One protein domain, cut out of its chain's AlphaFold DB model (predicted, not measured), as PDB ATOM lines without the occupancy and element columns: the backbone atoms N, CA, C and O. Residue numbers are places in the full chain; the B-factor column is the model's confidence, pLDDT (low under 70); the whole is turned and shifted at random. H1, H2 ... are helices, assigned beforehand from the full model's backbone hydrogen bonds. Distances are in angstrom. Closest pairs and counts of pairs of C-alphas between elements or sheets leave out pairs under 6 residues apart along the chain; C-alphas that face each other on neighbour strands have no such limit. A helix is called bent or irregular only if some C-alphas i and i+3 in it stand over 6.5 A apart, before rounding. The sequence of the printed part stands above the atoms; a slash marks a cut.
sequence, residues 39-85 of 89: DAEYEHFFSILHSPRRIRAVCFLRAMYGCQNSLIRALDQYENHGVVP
ATOM      1  N   ASP A  39       2.091  10.487 -21.730       87.38
ATOM      2  CA  ASP A  39       2.100  11.364 -20.547       87.38
ATOM      3  C   ASP A  39       1.583  12.779 -20.866       87.38
ATOM      4  O   ASP A  39       0.778  13.344 -20.128       87.38
ATOM      5  N   ALA A  40       1.984  13.344 -22.010       91.44
ATOM      6  CA  ALA A  40       1.534  14.667 -22.439       91.44
ATOM      7  C   ALA A  40       0.034  14.696 -22.783       91.44
ATOM      8  O   ALA A  40      -0.664  15.653 -22.436       91.44
ATOM      9  N   GLU A  41      -0.476  13.654 -23.446       89.38
ATOM     10  CA  GLU A  41      -1.907  13.520 -23.741       89.38
ATOM     11  C   GLU A  41      -2.721  13.313 -22.469       89.38
ATOM     12  O   GLU A  41      -3.808  13.874 -22.352       89.38
ATOM     13  N   TYR A  42      -2.192  12.561 -21.505       86.44
ATOM     14  CA  TYR A  42      -2.814  12.357 -20.207       86.44
ATOM     15  C   TYR A  42      -2.977  13.693 -19.475       86.44
ATOM     16  O   TYR A  42      -4.094  14.078 -19.128       86.44
ATOM     17  N   GLU A  43      -1.892  14.451 -19.312       86.62
ATOM     18  CA  GLU A  43      -1.926  15.756 -18.646       86.62
ATOM     19  C   GLU A  43      -2.880  16.733 -19.343       86.62
ATOM     20  O   GLU A  43      -3.681  17.413 -18.695       86.62
ATOM     21  N   HIS A  44      -2.861  16.769 -20.678       88.00
ATOM     22  CA  HIS A  44      -3.753  17.630 -21.446       88.00
ATOM     23  C   HIS A  44      -5.225  17.212 -21.316       88.00
ATOM     24  O   HIS A  44      -6.079  18.055 -21.030       88.00
ATOM     25  N   PHE A  45      -5.530  15.924 -21.474       82.88
ATOM     26  CA  PHE A  45      -6.887  15.380 -21.391       82.88
ATOM     27  C   PHE A  45      -7.492  15.595 -20.001       82.88
ATOM     28  O   PHE A  45      -8.634  16.040 -19.862       82.88
ATOM     29  N   PHE A  46      -6.705  15.344 -18.955       79.25
ATOM     30  CA  PHE A  46      -7.143  15.508 -17.577       79.25
ATOM     31  C   PHE A  46      -6.964  16.940 -17.050       79.25
ATOM     32  O   PHE A  46      -7.407  17.213 -15.935       79.25
ATOM     33  N   SER A  47      -6.419  17.890 -17.827       83.69
ATOM     34  CA  SER A  47      -6.242  19.314 -17.450       83.69
ATOM     35  C   SER A  47      -7.515  19.951 -16.869       83.69
ATOM     36  O   SER A  47      -7.480  20.611 -15.834       83.69
ATOM     37  N   ILE A  48      -8.673  19.659 -17.463       73.25
ATOM     38  CA  ILE A  48      -9.991  20.155 -17.025       73.25
ATOM     39  C   ILE A  48     -10.454  19.476 -15.721       73.25
ATOM     40  O   ILE A  48     -11.232  20.030 -14.943       73.25
ATOM     41  N   LEU A  49      -9.956  18.269 -15.455       70.38
ATOM     42  CA  LEU A  49     -10.284  17.445 -14.294       70.38
ATOM     43  C   LEU A  49      -9.339  17.676 -13.099       70.38
ATOM     44  O   LEU A  49      -9.575  17.101 -12.035       70.38
ATOM     45  N   HIS A  50      -8.362  18.588 -13.211       69.81
ATOM     46  CA  HIS A  50      -7.352  18.925 -12.191       69.81
ATOM     47  C   HIS A  50      -7.881  19.582 -10.906       69.81
ATOM     48  O   HIS A  50      -7.122  20.188 -10.156       69.81
ATOM     49  N   SER A  51      -9.168  19.461 -10.578       80.38
ATOM     50  CA  SER A  51      -9.649  19.828  -9.246       80.38
ATOM     51  C   SER A  51      -9.096  18.833  -8.217       80.38
ATOM     52  O   SER A  51      -9.585  17.698  -8.153       80.38
ATOM     53  N   PRO A  52      -8.157  19.227  -7.328       81.69
ATOM     54  CA  PRO A  52      -7.559  18.287  -6.376       81.69
ATOM     55  C   PRO A  52      -8.601  17.729  -5.400       81.69
ATOM     56  O   PRO A  52      -8.457  16.629  -4.874       81.69
ATOM     57  N   ARG A  53      -9.688  18.482  -5.171       81.62
ATOM     58  CA  ARG A  53     -10.833  18.041  -4.369       81.62
ATOM     59  C   ARG A  53     -11.604  16.909  -5.044       81.62
ATOM     60  O   ARG A  53     -11.943  15.944  -4.367       81.62
ATOM     61  N   ARG A  54     -11.853  16.997  -6.357       83.88
ATOM     62  CA  ARG A  54     -12.576  15.956  -7.104       83.88
ATOM     63  C   ARG A  54     -11.766  14.666  -7.163       83.88
ATOM     64  O   ARG A  54     -12.314  13.610  -6.869       83.88
ATOM     65  N   ILE A  55     -10.466  14.773  -7.446       85.00
ATOM     66  CA  ILE A  55      -9.547  13.626  -7.461       85.00
ATOM     67  C   ILE A  55      -9.554  12.928  -6.097       85.00
ATOM     68  O   ILE A  55      -9.849  11.738  -6.016       85.00
ATOM     69  N   ARG A  56      -9.336  13.674  -5.002       87.56
ATOM     70  CA  ARG A  56      -9.346  13.108  -3.642       87.56
ATOM     71  C   ARG A  56     -10.669  12.433  -3.290       87.56
ATOM     72  O   ARG A  56     -10.647  11.350  -2.714       87.56
ATOM     73  N   ALA A  57     -11.801  13.043  -3.639       89.56
ATOM     74  CA  ALA A  57     -13.116  12.467  -3.372       89.56
ATOM     75  C   ALA A  57     -13.323  11.142  -4.122       89.56
ATOM     76  O   ALA A  57     -13.740  10.157  -3.521       89.56
ATOM     77  N   VAL A  58     -12.981  11.095  -5.412       88.44
ATOM     78  CA  VAL A  58     -13.113   9.883  -6.234       88.44
ATOM     79  C   VAL A  58     -12.193   8.765  -5.733       88.44
ATOM     80  O   VAL A  58     -12.647   7.631  -5.577       88.44
ATOM     81  N   CYS A  59     -10.935   9.077  -5.410       89.31
ATOM     82  CA  CYS A  59     -10.007   8.110  -4.821       89.31
ATOM     83  C   CYS A  59     -10.520   7.576  -3.476       89.31
ATOM     84  O   CYS A  59     -10.489   6.370  -3.246       89.31
ATOM     85  N   PHE A  60     -11.032   8.454  -2.605       94.06
ATOM     86  CA  PHE A  60     -11.587   8.062  -1.310       94.06
ATOM     87  C   PHE A  60     -12.793   7.126  -1.457       94.06
ATOM     88  O   PHE A  60     -12.837   6.082  -0.813       94.06
ATOM     89  N   LEU A  61     -13.742   7.454  -2.341       93.81
ATOM     90  CA  LEU A  61     -14.902   6.599  -2.613       93.81
ATOM     91  C   LEU A  61     -14.468   5.206  -3.087       93.81
ATOM     92  O   LEU A  61     -14.938   4.200  -2.558       93.81
ATOM     93  N   ARG A  62     -13.535   5.136  -4.043       94.69
ATOM     94  CA  ARG A  62     -13.027   3.863  -4.574       94.69
ATOM     95  C   ARG A  62     -12.318   3.029  -3.502       94.69
ATOM     96  O   ARG A  62     -12.567   1.830  -3.421       94.69
ATOM     97  N   ALA A  63     -11.516   3.659  -2.643       95.19
ATOM     98  CA  ALA A  63     -10.834   2.979  -1.541       95.19
ATOM     99  C   ALA A  63     -11.803   2.433  -0.478       95.19
ATOM    100  O   ALA A  63     -11.586   1.344   0.043       95.19
ATOM    101  N   MET A  64     -12.874   3.169  -0.165       97.19
ATOM    102  CA  MET A  64     -13.832   2.779   0.878       97.19
ATOM    103  C   MET A  64     -14.798   1.680   0.438       97.19
ATOM    104  O   MET A  64     -15.155   0.822   1.240       97.19
ATOM    105  N   TYR A  65     -15.259   1.723  -0.813       95.56
ATOM    106  CA  TYR A  65     -16.324   0.839  -1.286       95.56
ATOM    107  C   TYR A  65     -15.819  -0.365  -2.086       95.56
ATOM    108  O   TYR A  65     -16.504  -1.388  -2.136       95.56
ATOM    109  N   GLY A  66     -14.633  -0.266  -2.694       90.69
ATOM    110  CA  GLY A  66     -14.079  -1.309  -3.553       90.69
ATOM    111  C   GLY A  66     -14.818  -1.471  -4.888       90.69
ATOM    112  O   GLY A  66     -15.923  -0.967  -5.097       90.69
ATOM    113  N   CYS A  67     -14.201  -2.204  -5.817       89.06
ATOM    114  CA  CYS A  67     -14.635  -2.265  -7.219       89.06
ATOM    115  C   CYS A  67     -15.971  -2.994  -7.441       89.06
ATOM    116  O   CYS A  67     -16.645  -2.756  -8.437       89.06
ATOM    117  N   GLN A  68     -16.379  -3.886  -6.531       90.56
ATOM    118  CA  GLN A  68     -17.641  -4.627  -6.678       90.56
ATOM    119  C   GLN A  68     -18.874  -3.840  -6.213       90.56
ATOM    120  O   GLN A  68     -20.004  -4.243  -6.497       90.56
ATOM    121  N   ASN A  69     -18.687  -2.719  -5.512       94.94
ATOM    122  CA  ASN A  69     -19.793  -1.892  -5.050       94.94
ATOM    123  C   ASN A  69     -20.574  -1.294  -6.232       94.94
ATOM    124  O   ASN A  69     -19.981  -0.830  -7.207       94.94
ATOM    125  N   SER A  70     -21.907  -1.263  -6.140       95.12
ATOM    126  CA  SER A  70     -22.778  -0.792  -7.225       95.12
ATOM    127  C   SER A  70     -22.525   0.663  -7.626       95.12
ATOM    128  O   SER A  70     -22.596   0.974  -8.813       95.12
ATOM    129  N   LEU A  71     -22.178   1.540  -6.676       93.94
ATOM    130  CA  LEU A  71     -21.824   2.931  -6.961       93.94
ATOM    131  C   LEU A  71     -20.535   3.014  -7.783       93.94
ATOM    132  O   LEU A  71     -20.486   3.743  -8.770       93.94
ATOM    133  N   ILE A  72     -19.504   2.260  -7.391       94.12
ATOM    134  CA  ILE A  72     -18.222   2.249  -8.106       94.12
ATOM    135  C   ILE A  72     -18.399   1.660  -9.505       94.12
ATOM    136  O   ILE A  72     -17.966   2.272 -10.474       94.12
ATOM    137  N   ARG A  73     -19.157   0.567  -9.642       93.19
ATOM    138  CA  ARG A  73     -19.481  -0.010 -10.955       93.19
ATOM    139  C   ARG A  73     -20.231   0.959 -11.867       93.19
ATOM    140  O   ARG A  73     -19.947   0.997 -13.058       93.19
ATOM    141  N   ALA A  74     -21.175   1.738 -11.335       93.44
ATOM    142  CA  ALA A  74     -21.894   2.741 -12.121       93.44
ATOM    143  C   ALA A  74     -20.962   3.868 -12.605       93.44
ATOM    144  O   ALA A  74     -21.087   4.325 -13.741       93.44
ATOM    145  N   LEU A  75     -20.003   4.287 -11.770       91.44
ATOM    146  CA  LEU A  75     -18.962   5.238 -12.171       91.44
ATOM    147  C   LEU A  75     -18.059   4.654 -13.258       91.44
ATOM    148  O   LEU A  75     -17.825   5.320 -14.261       91.44
ATOM    149  N   ASP A  76     -17.613   3.407 -13.097       91.44
ATOM    150  CA  ASP A  76     -16.772   2.732 -14.086       91.44
ATOM    151  C   ASP A  76     -17.500   2.601 -15.431       91.44
ATOM    152  O   ASP A  76     -16.909   2.862 -16.475       91.44
ATOM    153  N   GLN A  77     -18.794   2.267 -15.430       93.44
ATOM    154  CA  GLN A  77     -19.612   2.251 -16.646       93.44
ATOM    155  C   GLN A  77     -19.698   3.634 -17.290       93.44
ATOM    156  O   GLN A  77     -19.575   3.747 -18.504       93.44
ATOM    157  N   TYR A  78     -19.904   4.688 -16.506       91.44
ATOM    158  CA  TYR A  78     -19.981   6.045 -17.038       91.44
ATOM    159  C   TYR A  78     -18.649   6.499 -17.660       91.44
ATOM    160  O   TYR A  78     -18.637   7.004 -18.780       91.44
ATOM    161  N   GLU A  79     -17.531   6.294 -16.959       87.56
ATOM    162  CA  GLU A  79     -16.192   6.719 -17.394       87.56
ATOM    163  C   GLU A  79     -15.710   5.949 -18.635       87.56
ATOM    164  O   GLU A  79     -15.027   6.510 -19.490       87.56
ATOM    165  N   ASN A  80     -16.113   4.685 -18.771       86.19
ATOM    166  CA  ASN A  80     -15.647   3.777 -19.819       86.19
ATOM    167  C   ASN A  80     -16.720   3.470 -20.881       86.19
ATOM    168  O   ASN A  80     -16.705   2.404 -21.496       86.19
ATOM    169  N   HIS A  81     -17.667   4.386 -21.106       91.94
ATOM    170  CA  HIS A  81     -18.676   4.275 -22.173       91.94
ATOM    171  C   HIS A  81     -19.499   2.971 -22.132       91.94
ATOM    172  O   HIS A  81     -19.795   2.354 -23.154       91.94
ATOM    173  N   GLY A  82     -19.877   2.545 -20.930       92.81
ATOM    174  CA  GLY A  82     -20.695   1.366 -20.658       92.81
ATOM    175  C   GLY A  82     -19.906   0.079 -20.407       92.81
ATOM    176  O   GLY A  82     -20.511  -0.919 -20.015       92.81
ATOM    177  N   VAL A  83     -18.581   0.084 -20.578       89.06
ATOM    178  CA  VAL A  83     -17.730  -1.104 -20.414       89.06
ATOM    179  C   VAL A  83     -17.029  -1.078 -19.060       89.06
ATOM    180  O   VAL A  83     -16.272  -0.166 -18.781       89.06
ATOM    181  N   VAL A  84     -17.216  -2.091 -18.214       88.38
ATOM    182  CA  VAL A  84     -16.407  -2.230 -16.988       88.38
ATOM    183  C   VAL A  84     -15.258  -3.189 -17.283       88.38
ATOM    184  O   VAL A  84     -15.538  -4.351 -17.581       88.38
ATOM    185  N   PRO A  85     -13.990  -2.745 -17.236       76.06
ATOM    186  CA  PRO A  85     -12.869  -3.641 -17.466       76.06
ATOM    187  C   PRO A  85     -12.761  -4.659 -16.329       76.06
ATOM    188  O   PRO A  85     -12.838  -4.310 -15.149       76.06
TER     189      PRO A  85
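This is residues 39 to 85 of the 89 residues of the protein "Acrosin-binding protein" of Podarcis muralis (UniProt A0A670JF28). Three helices follow one another as an open, loose arch: H2 makes the crosspiece, H1 hangs from the end where H2 begins, and H3 turns back from the end where H2 ends. H1 and H3 are two separate legs on the same side of H2, with an empty gap between them, and residues 80 to 85 make a short tail beyond H3. Residues 39 to 57, which take in H1 and residues 52 to 57 of H2, stand free of the rest. The printed part has 47 residues, with three named helices in the order H1, H2, H3 and no named strand; its class is all helix. The whole is loose, with a radius of gyration of the C-alphas of 12.1 A, and the C-alphas span 31 by 23 by 14 A along their three main axes.

H1 runs from Asp 39 to Leu 49, 11 residues, and its C-alpha 39 is at (2.100, 11.364, -20.547). Its first and last C-alphas are 15.1 A apart. H1 is irregular, for C-alphas 45 and 48 are 7.2 A apart where about 5 A is found in a regular helix, and its line is a rough one. His 50 and Ser 51 form a tight link to H2. H2 runs from Pro 52, with its C-alpha at (-7.559, 18.287, -6.376), to Tyr 65. It is the longest helix, with 14 residues, and measures 20.2 A from first to last C-alpha. Residues 66 to 69 form a tight link to H3. H3 runs from Ser 70 to Glu 79, 10 residues, and measures 14.3 A from first to last C-alpha. It ends at C-alpha 79, at (-16.192, 6.719, -17.394). Residues 80 to 85 follow without a named element, and C-alpha 85 is at (-12.869, -3.641, -17.466).

H1 touches no helix. H1 and H2 are close but not clearly touching, with 1 pair of C-alphas within 8 A. Their closest C-alphas, those of Leu 49 and Ile 55, are 7.9 A apart. The lines of H1 and H2 are about perpendicular, at 86 degrees, and their centres are 18.5 A apart. H2 and H3 only just touch, with 3 pairs of C-alphas within 8 A. Their closest C-alphas are those of Arg 62 and Ile 72, 6.5 A apart. H2 touches H3 with residues 61 to 65 alone. H2 and H3 run opposite ways at a steep tilt of 44 degrees, with their centres 13.2 A apart, and they form a helical hairpin. H1 and H3 are apart. In H2 and H3 every O i to N i+4 pair is within hydrogen-bond range, while in H1 5 of 7 such pairs are.

The two C-alphas farthest apart are those of Ala 40 in H1 and Ser 70 in H3, at 32.6 A. The C-alphas of the first and last printed residues, Asp 39 and Pro 85, are 21.4 A apart. The printed part has no cut between residues 39 and 85, and it belongs to a full chain of 89 residues. Neither of the two links between helices is long. The mean pLDDT of the printed part is 88.1, and the one residue under 70 is His 50, in the link from H1 to H2. The mean pLDDT is 84 in H1, 90 in H2 and 93 in H3 of this predicted model.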